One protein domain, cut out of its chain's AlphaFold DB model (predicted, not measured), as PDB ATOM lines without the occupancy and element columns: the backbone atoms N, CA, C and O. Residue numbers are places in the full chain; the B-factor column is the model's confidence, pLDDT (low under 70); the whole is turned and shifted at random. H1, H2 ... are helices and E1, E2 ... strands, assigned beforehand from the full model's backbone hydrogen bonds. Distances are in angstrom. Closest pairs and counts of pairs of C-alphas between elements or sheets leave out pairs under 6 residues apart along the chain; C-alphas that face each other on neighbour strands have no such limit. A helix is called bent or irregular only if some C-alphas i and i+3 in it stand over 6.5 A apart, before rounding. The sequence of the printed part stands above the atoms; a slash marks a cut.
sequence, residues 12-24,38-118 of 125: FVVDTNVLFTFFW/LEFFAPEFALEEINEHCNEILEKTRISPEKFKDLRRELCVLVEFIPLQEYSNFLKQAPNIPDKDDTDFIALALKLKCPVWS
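Overview. This is residues 12 to 24 and 38 to 118 of the 125 residues of the protein "PINc domain-containing protein" of Candidatus Altiarchaeales archaeon HGW-Altiarchaeales-1 (UniProt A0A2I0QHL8). A small sheet of three parallel strands, E1, E2 and E3, stands between two groups of helices. H6 covers one face of the sheet with H5 crossing beside it, and toward the other end of the long axis H2, H3 and H4 make a loop that goes out from E2 and comes back into E3, with H1 next to H2. The printed part has 94 residues, with six named helices and three named strands in the order E1 H1 E2 H2 H3 H4 E3 H5 H6; the class is mostly helix. The whole is compact, with a radius of gyration of the C-alphas of 13.8 A, and only just elongated, spanning 41 by 27 by 21 A.

Along the chain. E1, residues 12 to 14, begins at C-alpha 12 (362.728, 323.369, 286.180). H1 is residues 16 to 21. After the cut come E2, residues 39 to 43, 14.0 A long, and H2, residues 44 to 52, 13.0 A. H3 is residues 54 to 61. H4, residues 65 to 78, is 19.9 A long and begins at C-alpha 65 (351.139, 333.605, 262.323). E3 is residues 79 to 82. H5, residues 84 to 90, is irregular: C-alphas 86 and 89 are 7.7 A apart. H6, residues 100 to 112, is 19.0 A long and ends at C-alpha 112 (359.088, 316.563, 289.989).

Arrangement. The sheet runs E1 E2 E3. N 14 and O 41 are 2.8 A apart between E1 and E2, and N 82 and O 42 are 2.8 A apart between E2 and E3, both within hydrogen-bond range. Residues 13 to 14 of E1 also pair, parallel, with residues 116 to 117. H6 and the sheet make two layers, a sheet with a helix on one face; H6 lies over E2 at a height over the sheet of 8.0 A, slantwise to the strands, at 35 degrees to E2 on the local plane. H5 touches residues 107 to 111 of H6, about perpendicular at 83 degrees, the closest C-alphas being those of Phe 90 and Ala 107, 4.8 A. E2, then H2, H3 and H4, then E3 form a strand-helix-strand unit, two parallel neighbour strands with helices between them in the chain. H2 only grazes the sheet with residues 44 to 47, and H4 with residues 75 to 78. H1 touches H2 at a steep tilt of 51 degrees, the same way, with the C-alphas of Thr 16 and Ala 46 closest at 5.2 A. H3 and H4 only just touch, with 3 pairs of C-alphas within 8 A, the closest those of Leu 58 and Pro 65, 7.0 A; they are about perpendicular at 82 degrees. H3 and H6 are apart. In H2, H3 and H4 each O i to N i+4 pair is within hydrogen-bond range, against 1 of 2 in H1, 8 of 9 in H6 and 1 of 3 in H5, where 2 of 4 O i to N i+3 pairs are.

Size, cuts and confidence. The two C-alphas farthest apart, those of Ser 64 and Gln 93, are 41.5 A apart. Residues 25 to 37 are not printed, and C-alphas 24 and 38 are 20.3 A apart across the cut. Of the links that are printed whole, H5 to H6, with 9 residues, is short and the others are tight. The mean pLDDT of the printed part is 92.2; residues 96 to 101 are under 70.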
ATOM      1  N   PHE A  12     363.467 322.172 285.790       95.12
ATOM      2  CA  PHE A  12     362.728 323.369 286.180       95.12
ATOM      3  C   PHE A  12     361.273 323.257 285.745       95.12
ATOM      4  O   PHE A  12     360.992 322.907 284.599       95.12
ATOM      5  N   VAL A  13     360.349 323.599 286.643       95.94
ATOM      6  CA  VAL A  13     358.977 323.926 286.242       95.94
ATOM      7  C   VAL A  13     358.946 325.391 285.834       95.94
ATOM      8  O   VAL A  13     359.388 326.237 286.602       95.94
ATOM      9  N   VAL A  14     358.465 325.704 284.639       94.62
ATOM     10  CA  VAL A  14     358.517 327.051 284.068       94.62
ATOM     11  C   VAL A  14     357.124 327.657 284.035       94.62
ATOM     12  O   VAL A  14     356.195 327.063 283.497       94.62
ATOM     13  N   ASP A  15     357.012 328.849 284.601       92.31
ATOM     14  CA  ASP A  15     355.804 329.675 284.625       92.31
ATOM     15  C   ASP A  15     355.399 330.149 283.213       92.31
ATOM     16  O   ASP A  15     356.274 330.460 282.391       92.31
ATOM     17  N   THR A  16     354.093 330.269 282.924       93.62
ATOM     18  CA  THR A  16     353.611 330.762 281.620       93.62
ATOM     19  C   THR A  16     354.195 332.135 281.270       93.62
ATOM     20  O   THR A  16     354.607 332.352 280.130       93.62
ATOM     21  N   ASN A  17     354.332 333.052 282.231       90.06
ATOM     22  CA  ASN A  17     354.914 334.383 282.022       90.06
ATOM     23  C   ASN A  17     356.354 334.326 281.522       90.06
ATOM     24  O   ASN A  17     356.765 335.132 280.681       90.06
ATOM     25  N   VAL A  18     357.129 333.355 282.005       92.81
ATOM     26  CA  VAL A  18     358.474 333.103 281.490       92.81
ATOM     27  C   VAL A  18     358.379 332.511 280.086       92.81
ATOM     28  O   VAL A  18     359.046 333.014 279.181       92.81
ATOM     29  N   LEU A  19     357.512 331.520 279.862       95.75
ATOM     30  CA  LEU A  19     357.322 330.901 278.546       95.75
ATOM     31  C   LEU A  19     356.868 331.900 277.473       95.75
ATOM     32  O   LEU A  19     357.340 331.811 276.342       95.75
ATOM     33  N   PHE A  20     356.050 332.904 277.806       95.25
ATOM     34  CA  PHE A  20     355.686 333.972 276.874       95.25
ATOM     35  C   PHE A  20     356.933 334.648 276.298       95.25
ATOM     36  O   PHE A  20     357.044 334.815 275.084       95.25
ATOM     37  N   THR A  21     357.932 334.962 277.127       94.50
ATOM     38  CA  THR A  21     359.150 335.649 276.660       94.50
ATOM     39  C   THR A  21     359.929 334.873 275.590       94.50
ATOM     40  O   THR A  21     360.688 335.485 274.838       94.50
ATOM     41  N   PHE A  22     359.706 333.560 275.439       95.62
ATOM     42  CA  PHE A  22     360.298 332.742 274.377       95.62
ATOM     43  C   PHE A  22     360.038 333.294 272.967       95.62
ATOM     44  O   PHE A  22     360.898 333.185 272.092       95.62
ATOM     45  N   PHE A  23     358.875 333.916 272.744       96.38
ATOM     46  CA  PHE A  23     358.475 334.431 271.431       96.38
ATOM     47  C   PHE A  23     359.173 335.743 271.038       96.38
ATOM     48  O   PHE A  23     359.089 336.154 269.880       96.38
ATOM     49  N   TRP A  24     359.881 336.392 271.966       94.62
ATOM     50  CA  TRP A  24     360.644 337.606 271.688       94.62
ATOM     51  C   TRP A  24     362.002 337.286 271.058       94.62
ATOM     52  O   TRP A  24     362.700 336.346 271.449       94.62
ATOM     53  N   LEU A  38     369.696 321.117 280.518       93.75
ATOM     54  CA  LEU A  38     368.514 321.523 281.273       93.75
ATOM     55  C   LEU A  38     367.256 320.827 280.741       93.75
ATOM     56  O   LEU A  38     367.097 320.606 279.545       93.75
ATOM     57  N   GLU A  39     366.346 320.496 281.650       95.94
ATOM     58  CA  GLU A  39     365.033 319.931 281.355       95.94
ATOM     59  C   GLU A  39     363.951 320.871 281.890       95.94
ATOM     60  O   GLU A  39     363.997 321.304 283.047       95.94
ATOM     61  N   PHE A  40     362.950 321.163 281.063       97.25
ATOM     62  CA  PHE A  40     361.900 322.116 281.394       97.25
ATOM     63  C   PHE A  40     360.528 321.466 281.320       97.25
ATOM     64  O   PHE A  40     360.213 320.745 280.376       97.25
ATOM     65  N   PHE A  41     359.704 321.769 282.315       97.88
ATOM     66  CA  PHE A  41     358.360 321.236 282.470       97.88
ATOM     67  C   PHE A  41     357.384 322.384 282.692       97.88
ATOM     68  O   PHE A  41     357.738 323.391 283.294       97.88
ATOM     69  N   ALA A  42     356.144 322.229 282.261       97.19
ATOM     70  CA  ALA A  42     355.069 323.151 282.607       97.19
ATOM     71  C   ALA A  42     353.741 322.392 282.676       97.19
ATOM     72  O   ALA A  42     353.602 321.354 282.033       97.19
ATOM     73  N   PRO A  43     352.750 322.864 283.439       96.69
ATOM     74  CA  PRO A  43     351.384 322.380 283.315       96.69
ATOM     75  C   PRO A  43     350.845 322.542 281.888       96.69
ATOM     76  O   PRO A  43     351.140 323.525 281.213       96.69
ATOM     77  N   GLU A  44     350.012 321.607 281.432       96.62
ATOM     78  CA  GLU A  44     349.412 321.650 280.089       96.62
ATOM     79  C   GLU A  44     348.604 322.932 279.831       96.62
ATOM     80  O   GLU A  44     348.672 323.477 278.728       96.62
ATOM     81  N   PHE A  45     347.934 323.481 280.854       94.69
ATOM     82  CA  PHE A  45     347.177 324.729 280.714       94.69
ATOM     83  C   PHE A  45     348.061 325.917 280.297       94.69
ATOM     84  O   PHE A  45     347.577 326.812 279.615       94.69
ATOM     85  N   ALA A  46     349.362 325.919 280.621       96.00
ATOM     86  CA  ALA A  46     350.273 326.986 280.196       96.00
ATOM     87  C   ALA A  46     350.384 327.045 278.661       96.00
ATOM     88  O   ALA A  46     350.506 328.116 278.066       96.00
ATOM     89  N   LEU A  47     350.303 325.891 277.988       96.94
ATOM     90  CA  LEU A  47     350.247 325.843 276.528       96.94
ATOM     91  C   LEU A  47     348.897 326.339 275.997       96.94
ATOM     92  O   LEU A  47     348.862 326.968 274.939       96.94
ATOM     93  N   GLU A  48     347.797 326.044 276.696       95.88
ATOM     94  CA  GLU A  48     346.459 326.548 276.362       95.88
ATOM     95  C   GLU A  48     346.434 328.079 276.430       95.88
ATOM     96  O   GLU A  48     346.091 328.721 275.439       95.88
ATOM     97  N   GLU A  49     346.937 328.654 277.521       95.69
ATOM     98  CA  GLU A  49     347.063 330.096 277.735       95.69
ATOM     99  C   GLU A  49     347.908 330.762 276.632       95.69
ATOM    100  O   GLU A  49     347.493 331.746 276.018       95.69
ATOM    101  N   ILE A  50     349.050 330.172 276.255       97.38
ATOM    102  CA  ILE A  50     349.863 330.659 275.124       97.38
ATOM    103  C   ILE A  50     349.066 330.689 273.812       97.38
ATOM    104  O   ILE A  50     349.233 331.606 273.000       97.38
ATOM    105  N   ASN A  51     348.211 329.693 273.572       96.75
ATOM    106  CA  ASN A  51     347.382 329.648 272.369       96.75
ATOM    107  C   ASN A  51     346.271 330.703 272.406       96.75
ATOM    108  O   ASN A  51     346.016 331.342 271.382       96.75
ATOM    109  N   GLU A  52     345.636 330.904 273.560       97.31
ATOM    110  CA  GLU A  52     344.607 331.930 273.764       97.31
ATOM    111  C   GLU A  52     345.175 333.343 273.563       97.31
ATOM    112  O   GLU A  52     344.561 334.178 272.893       97.31
ATOM    113  N   HIS A  53     346.405 333.575 274.024       96.75
ATOM    114  CA  HIS A  53     347.124 334.845 273.891       96.75
ATOM    115  C   HIS A  53     347.894 335.005 272.567       96.75
ATOM    116  O   HIS A  53     348.643 335.969 272.389       96.75
ATOM    117  N   CYS A  54     347.692 334.118 271.584       96.88
ATOM    118  CA  CYS A  54     348.375 334.165 270.284       96.88
ATOM    119  C   CYS A  54     348.304 335.552 269.617       96.88
ATOM    120  O   CYS A  54     349.323 336.077 269.171       96.88
ATOM    121  N   ASN A  55     347.128 336.190 269.596       97.06
ATOM    122  CA  ASN A  55     346.962 337.506 268.968       97.06
ATOM    123  C   ASN A  55     347.822 338.590 269.638       97.06
ATOM    124  O   ASN A  55     348.431 339.404 268.947       97.06
ATOM    125  N   GLU A  56     347.912 338.571 270.967       97.12
ATOM    126  CA  GLU A  56     348.727 339.514 271.736       97.12
ATOM    127  C   GLU A  56     350.224 339.294 271.483       97.12
ATOM    128  O   GLU A  56     350.977 340.252 271.288       97.12
ATOM    129  N   ILE A  57     350.659 338.031 271.418       96.88
ATOM    130  CA  ILE A  57     352.042 337.676 271.076       96.88
ATOM    131  C   ILE A  57     352.386 338.198 269.680       96.88
ATOM    132  O   ILE A  57     353.426 338.837 269.507       96.88
ATOM    133  N   LEU A  58     351.523 337.962 268.689       97.50
ATOM    134  CA  LEU A  58     351.723 338.434 267.316       97.50
ATOM    135  C   LEU A  58     351.841 339.961 267.254       97.50
ATOM    136  O   LEU A  58     352.747 340.479 266.602       97.50
ATOM    137  N   GLU A  59     350.969 340.681 267.961       97.12
ATOM    138  CA  GLU A  59     350.986 342.144 268.006       97.12
ATOM    139  C   GLU A  59     352.282 342.683 268.632       97.12
ATOM    140  O   GLU A  59     352.940 343.559 268.060       97.12
ATOM    141  N   LYS A  60     352.691 342.132 269.781       95.75
ATOM    142  CA  LYS A  60     353.860 342.612 270.534       95.75
ATOM    143  C   LYS A  60     355.189 342.254 269.878       95.75
ATOM    144  O   LYS A  60     356.113 343.066 269.882       95.75
ATOM    145  N   THR A  61     355.300 341.047 269.330       95.44
ATOM    146  CA  THR A  61     356.551 340.538 268.739       95.44
ATOM    147  C   THR A  61     356.676 340.856 267.251       95.44
ATOM    148  O   THR A  61     357.771 340.779 266.698       95.44
ATOM    149  N   ARG A  62     355.568 341.240 266.595       96.56
ATOM    150  CA  ARG A  62     355.476 341.511 265.149       96.56
ATOM    151  C   ARG A  62     355.883 340.325 264.266       96.56
ATOM    152  O   ARG A  62     356.259 340.517 263.108       96.56
ATOM    153  N   ILE A  63     355.810 339.102 264.789       96.56
ATOM    154  CA  ILE A  63     356.045 337.884 264.009       96.56
ATOM    155  C   ILE A  63     354.799 337.509 263.199       96.56
ATOM    156  O   ILE A  63     353.681 337.910 263.514       96.56
ATOM    157  N   SER A  64     354.977 336.715 262.142       97.56
ATOM    158  CA  SER A  64     353.845 336.199 261.371       97.56
ATOM    159  C   SER A  64     353.132 335.047 262.104       97.56
ATOM    160  O   SER A  64     353.767 334.334 262.887       97.56
ATOM    161  N   PRO A  65     351.850 334.773 261.796       97.75
ATOM    162  CA  PRO A  65     351.139 333.605 262.323       97.75
ATOM    163  C   PRO A  65     351.845 332.273 262.040       97.75
ATOM    164  O   PRO A  65     351.851 331.380 262.882       97.75
ATOM    165  N   GLU A  66     352.478 332.135 260.872       98.00
ATOM    166  CA  GLU A  66     353.262 330.937 260.545       98.00
ATOM    167  C   GLU A  66     354.514 330.833 261.420       98.00
ATOM    168  O   GLU A  66     354.791 329.772 261.976       98.00
ATOM    169  N   LYS A  67     355.211 331.953 261.650       97.25
ATOM    170  CA  LYS A  67     356.362 331.976 262.555       97.25
ATOM    171  C   LYS A  67     355.960 331.649 263.994       97.25
ATOM    172  O   LYS A  67     356.690 330.921 264.660       97.25
ATOM    173  N   PHE A  68     354.808 332.133 264.459       97.81
ATOM    174  CA  PHE A  68     354.259 331.752 265.760       97.81
ATOM    175  C   PHE A  68     354.012 330.243 265.848       97.81
ATOM    176  O   PHE A  68     354.450 329.615 266.807       97.81
ATOM    177  N   LYS A  69     353.381 329.631 264.835       97.94
ATOM    178  CA  LYS A  69     353.158 328.174 264.804       97.94
ATOM    179  C   LYS A  69     354.467 327.392 264.882       97.94
ATOM    180  O   LYS A  69     354.514 326.383 265.583       97.94
ATOM    181  N   ASP A  70     355.505 327.840 264.181       97.94
ATOM    182  CA  ASP A  70     356.821 327.198 264.209       97.94
ATOM    183  C   ASP A  70     357.491 327.331 265.577       97.94
ATOM    184  O   ASP A  70     357.940 326.330 266.130       97.94
ATOM    185  N   LEU A  71     357.488 328.533 266.162       97.12
ATOM    186  CA  LEU A  71     358.013 328.764 267.511       97.12
ATOM    187  C   LEU A  71     357.235 327.972 268.564       97.12
ATOM    188  O   LEU A  71     357.834 327.407 269.467       97.12
ATOM    189  N   ARG A  72     355.913 327.862 268.439       97.75
ATOM    190  CA  ARG A  72     355.100 327.047 269.345       97.75
ATOM    191  C   ARG A  72     355.470 325.565 269.252       97.75
ATOM    192  O   ARG A  72     355.588 324.903 270.275       97.75
ATOM    193  N   ARG A  73     355.669 325.033 268.038       97.88
ATOM    194  CA  ARG A  73     356.149 323.649 267.855       97.88
ATOM    195  C   ARG A  73     357.529 323.458 268.477       97.88
ATOM    196  O   ARG A  73     357.746 322.444 269.123       97.88
ATOM    197  N   GLU A  74     358.426 324.422 268.285       96.94
ATOM    198  CA  GLU A  74     359.751 324.437 268.912       96.94
ATOM    199  C   GLU A  74     359.624 324.413 270.442       96.94
ATOM    200  O   GLU A  74     360.233 323.570 271.088       96.94
ATOM    201  N   LEU A  75     358.752 325.242 271.017       97.50
ATOM    202  CA  LEU A  75     358.494 325.275 272.454       97.50
ATOM    203  C   LEU A  75     358.009 323.920 272.994       97.50
ATOM    204  O   LEU A  75     358.522 323.465 274.007       97.50
ATOM    205  N   CYS A  76     357.097 323.235 272.294       97.12
ATOM    206  CA  CYS A  76     356.639 321.887 272.669       97.12
ATOM    207  C   CYS A  76     357.711 320.791 272.530       97.12
ATOM    208  O   CYS A  76     357.497 319.679 273.002       97.12
ATOM    209  N   VAL A  77     358.825 321.060 271.844       96.88
ATOM    210  CA  VAL A  77     359.988 320.157 271.804       96.88
ATOM    211  C   VAL A  77     360.933 320.436 272.974       96.88
ATOM    212  O   VAL A  77     361.572 319.510 273.464       96.88
ATOM    213  N   LEU A  78     361.032 321.694 273.410       96.69
ATOM    214  CA  LEU A  78     361.947 322.127 274.473       96.69
ATOM    215  C   LEU A  78     361.350 322.000 275.884       96.69
ATOM    216  O   LEU A  78     362.097 321.887 276.852       96.69
ATOM    217  N   VAL A  79     360.021 322.044 276.005       97.81
ATOM    218  CA  VAL A  79     359.294 322.005 277.280       97.81
ATOM    219  C   VAL A  79     358.300 320.852 277.266       97.81
ATOM    220  O   VAL A  79     357.480 320.735 276.353       97.81
ATOM    221  N   GLU A  80     358.348 320.019 278.302       98.12
ATOM    222  CA  GLU A  80     357.377 318.950 278.508       98.12
ATOM    223  C   GLU A  80     356.136 319.496 279.228       98.12
ATOM    224  O   GLU A  80     356.188 319.903 280.392       98.12
ATOM    225  N   PHE A  81     355.005 319.518 278.521       97.94
ATOM    226  CA  PHE A  81     353.725 319.965 279.063       97.94
ATOM    227  C   PHE A  81     352.994 318.794 279.730       97.94
ATOM    228  O   PHE A  81     352.608 317.833 279.066       97.94
ATOM    229  N   ILE A  82     352.829 318.867 281.050       97.81
ATOM    230  CA  ILE A  82     352.319 317.787 281.893       97.81
ATOM    231  C   ILE A  82     350.828 318.005 282.174       97.81
ATOM    232  O   ILE A  82     350.458 319.067 282.684       97.81
ATOM    233  N   PRO A  83     349.960 317.016 281.914       96.81
ATOM    234  CA  PRO A  83     348.526 317.161 282.133       96.81
ATOM    235  C   PRO A  83     348.169 317.095 283.629       96.81
ATOM    236  O   PRO A  83     348.822 316.399 284.416       96.81
ATOM    237  N   LEU A  84     347.095 317.787 284.027       94.75
ATOM    238  CA  LEU A  84     346.657 317.937 285.428       94.75
ATOM    239  C   LEU A  84     346.570 316.611 286.191       94.75
ATOM    240  O   LEU A  84     346.920 316.517 287.369       94.75
ATOM    241  N   GLN A  85     346.107 315.556 285.526       96.19
ATOM    242  CA  GLN A  85     345.891 314.240 286.121       96.19
ATOM    243  C   GLN A  85     347.186 313.669 286.714       96.19
ATOM    244  O   GLN A  85     347.132 312.960 287.719       96.19
ATOM    245  N   GLU A  86     348.343 314.028 286.160       96.56
ATOM    246  CA  GLU A  86     349.639 313.524 286.597       96.56
ATOM    247  C   GLU A  86     350.197 314.181 287.863       96.56
ATOM    248  O   GLU A  86     351.033 313.580 288.542       96.56
ATOM    249  N   TYR A  87     349.758 315.393 288.199       94.94
ATOM    250  CA  TYR A  87     350.212 316.112 289.395       94.94
ATOM    251  C   TYR A  87     349.068 316.509 290.342       94.94
ATOM    252  O   TYR A  87     349.320 317.028 291.427       94.94
ATOM    253  N   SER A  88     347.817 316.180 290.011       93.06
ATOM    254  CA  SER A  88     346.622 316.517 290.803       93.06
ATOM    255  C   SER A  88     346.685 316.085 292.279       93.06
ATOM    256  O   SER A  88     346.166 316.773 293.158       93.06
ATOM    257  N   ASN A  89     347.377 314.983 292.589       92.88
ATOM    258  CA  ASN A  89     347.584 314.505 293.964       92.88
ATOM    259  C   ASN A  89     348.455 315.444 294.823       92.88
ATOM    260  O   ASN A  89     348.426 315.362 296.054       92.88
ATOM    261  N   PHE A  90     349.220 316.333 294.188       90.75
ATOM    262  CA  PHE A  90     350.092 317.304 294.847       90.75
ATOM    263  C   PHE A  90     349.420 318.665 295.047       90.75
ATOM    264  O   PHE A  90     349.893 319.441 295.869       90.75
ATOM    265  N   LEU A  91     348.263 318.922 294.421       87.44
ATOM    266  CA  LEU A  91     347.509 320.173 294.608       87.44
ATOM    267  C   LEU A  91     347.141 320.426 296.075       87.44
ATOM    268  O   LEU A  91     347.143 321.557 296.533       87.44
ATOM    269  N   LYS A  92     346.859 319.366 296.844       82.56
ATOM    270  CA  LYS A  92     346.552 319.479 298.284       82.56
ATOM    271  C   LYS A  92     347.783 319.765 299.151       82.56
ATOM    272  O   LYS A  92     347.628 320.100 300.320       82.56
ATOM    273  N   GLN A  93     348.976 319.518 298.614       80.62
ATOM    274  CA  GLN A  93     350.258 319.733 299.288       80.62
ATOM    275  C   GLN A  93     350.850 321.100 298.945       80.62
ATOM    276  O   GLN A  93     351.668 321.607 299.709       80.62
ATOM    277  N   ALA A  94     350.427 321.695 297.828       74.94
ATOM    278  CA  ALA A  94     350.733 323.077 297.524       74.94
ATOM    279  C   ALA A  94     350.158 323.981 298.639       74.94
ATOM    280  O   ALA A  94     349.024 323.765 299.088       74.94
ATOM    281  N   PRO A  95     350.938 324.952 299.149       70.31
ATOM    282  CA  PRO A  95     350.434 325.905 300.121       70.31
ATOM    283  C   PRO A  95     349.234 326.651 299.537       70.31
ATOM    284  O   PRO A  95     349.138 326.837 298.328       70.31
ATOM    285  N   ASN A  96     348.315 327.072 300.406       66.06
ATOM    286  CA  ASN A  96     347.126 327.817 300.006       66.06
ATOM    287  C   ASN A  96     347.547 329.225 299.551       66.06
ATOM    288  O   ASN A  96     347.579 330.164 300.350       66.06
ATOM    289  N   ILE A  97     347.968 329.329 298.295       66.69
ATOM    290  CA  ILE A  97     348.393 330.565 297.651       66.69
ATOM    291  C   ILE A  97     347.141 331.225 297.066       66.69
ATOM    292  O   ILE A  97     346.240 330.527 296.601       66.69
ATOM    293  N   PRO A  98     347.014 332.559 297.169       58.38
ATOM    294  CA  PRO A  98     345.834 333.264 296.677       58.38
ATOM    295  C   PRO A  98     345.615 333.104 295.168       58.38
ATOM    296  O   PRO A  98     344.468 333.192 294.730       58.38
ATOM    297  N   ASP A  99     346.680 332.856 294.403       66.31
ATOM    298  CA  ASP A  99     346.606 332.560 292.980       66.31
ATOM    299  C   ASP A  99     346.479 331.049 292.728       66.31
ATOM    300  O   ASP A  99     347.251 330.217 293.222       66.31
ATOM    301  N   LYS A 100     345.443 330.693 291.972       61.81
ATOM    302  CA  LYS A 100     345.151 329.311 291.612       61.81
ATOM    303  C   LYS A 100     346.190 328.781 290.623       61.81
ATOM    304  O   LYS A 100     346.520 327.602 290.705       61.81
ATOM    305  N   ASP A 101     346.734 329.633 289.762       66.12
ATOM    306  CA  ASP A 101     347.654 329.211 288.708       66.12
ATOM    307  C   ASP A 101     349.033 328.891 289.312       66.12
ATOM    308  O   ASP A 101     349.620 327.848 289.013       66.12
ATOM    309  N   ASP A 102     349.469 329.671 290.310       80.00
ATOM    310  CA  ASP A 102     350.655 329.389 291.137       80.00
ATOM    311  C   ASP A 102     350.590 328.013 291.820       80.00
ATOM    312  O   ASP A 102     351.604 327.328 291.996       80.00
ATOM    313  N   THR A 103     349.382 327.590 292.206       87.44
ATOM    314  CA  THR A 103     349.154 326.315 292.898       87.44
ATOM    315  C   THR A 103     349.510 325.129 292.001       87.44
ATOM    316  O   THR A 103     350.129 324.169 292.471       87.44
ATOM    317  N   ASP A 104     349.168 325.185 290.713       91.50
ATOM    318  CA  ASP A 104     349.464 324.121 289.757       91.50
ATOM    319  C   ASP A 104     350.967 324.023 289.449       91.50
ATOM    320  O   ASP A 104     351.518 322.916 289.450       91.50
ATOM    321  N   PHE A 105     351.659 325.155 289.261       92.00
ATOM    322  CA  PHE A 105     353.117 325.161 289.065       92.00
ATOM    323  C   PHE A 105     353.847 324.571 290.274       92.00
ATOM    324  O   PHE A 105     354.745 323.740 290.116       92.00
ATOM    325  N   ILE A 106     353.429 324.929 291.490       91.06
ATOM    326  CA  ILE A 106     354.025 324.385 292.715       91.06
ATOM    327  C   ILE A 106     353.692 322.905 292.887       91.06
ATOM    328  O   ILE A 106     354.569 322.120 293.242       91.06
ATOM    329  N   ALA A 107     352.459 322.482 292.610       93.19
ATOM    330  CA  ALA A 107     352.090 321.071 292.673       93.19
ATOM    331  C   ALA A 107     352.926 320.223 291.701       93.19
ATOM    332  O   ALA A 107     353.398 319.141 292.067       93.19
ATOM    333  N   LEU A 108     353.161 320.725 290.487       94.69
ATOM    334  CA  LEU A 108     354.029 320.067 289.519       94.69
ATOM    335  C   LEU A 108     355.494 320.049 289.985       94.69
ATOM    336  O   LEU A 108     356.147 319.008 289.906       94.69
ATOM    337  N   ALA A 109     355.995 321.152 290.540       93.12
ATOM    338  CA  ALA A 109     357.345 321.240 291.096       93.12
ATOM    339  C   ALA A 109     357.554 320.256 292.258       93.12
ATOM    340  O   ALA A 109     358.574 319.571 292.321       93.12
ATOM    341  N   LEU A 110     356.551 320.096 293.128       92.12
ATOM    342  CA  LEU A 110     356.547 319.102 294.204       92.12
ATOM    343  C   LEU A 110     356.560 317.663 293.665       92.12
ATOM    344  O   LEU A 110     357.300 316.829 294.190       92.12
ATOM    345  N   LYS A 111     355.786 317.365 292.607       93.81
ATOM    346  CA  LYS A 111     355.815 316.056 291.922       93.81
ATOM    347  C   LYS A 111     357.219 315.753 291.396       93.81
ATOM    348  O   LYS A 111     357.723 314.645 291.588       93.81
ATOM    349  N   LEU A 112     357.820 316.720 290.706       93.44
ATOM    350  CA  LEU A 112     359.088 316.563 289.989       93.44
ATOM    351  C   LEU A 112     360.324 316.779 290.870       93.44
ATOM    352  O   LEU A 112     361.428 316.444 290.444       93.44
ATOM    353  N   LYS A 113     360.136 317.276 292.100       92.38
ATOM    354  CA  LYS A 113     361.194 317.639 293.056       92.38
ATOM    355  C   LYS A 113     362.211 318.605 292.453       92.38
ATOM    356  O   LYS A 113     363.417 318.405 292.565       92.38
ATOM    357  N   CYS A 114     361.713 319.646 291.799       91.44
ATOM    358  CA  CYS A 114     362.541 320.636 291.128       91.44
ATOM    359  C   CYS A 114     362.034 322.057 291.409       91.44
ATOM    360  O   CYS A 114     360.864 322.219 291.755       91.44
ATOM    361  N   PRO A 115     362.882 323.090 291.282       91.12
ATOM    362  CA  PRO A 115     362.461 324.472 291.495       91.12
ATOM    363  C   PRO A 115     361.475 324.959 290.423       91.12
ATOM    364  O   PRO A 115     361.458 324.465 289.289       91.12
ATOM    365  N   VAL A 116     360.695 325.981 290.782       90.75
ATOM    366  CA  VAL A 116     359.913 326.775 289.829       90.75
ATOM    367  C   VAL A 116     360.781 327.923 289.319       90.75
ATOM    368  O   VAL A 116     361.324 328.714 290.092       90.75
ATOM    369  N   TRP A 117     360.908 328.034 288.003       90.06
ATOM    370  CA  TRP A 117     361.443 329.208 287.343       90.06
ATOM    371  C   TRP A 117     360.298 330.153 286.980       90.06
ATOM    372  O   TRP A 117     359.593 329.963 285.989       90.06
ATOM    373  N   SER A 118     360.153 331.199 287.790       82.94
ATOM    374  CA  SER A 118     359.244 332.313 287.534       82.94
ATOM    375  C   SER A 118     359.980 333.649 287.633       82.94
ATOM    376  O   SER A 118     360.999 333.784 288.325       82.94
TER     377      SER A 118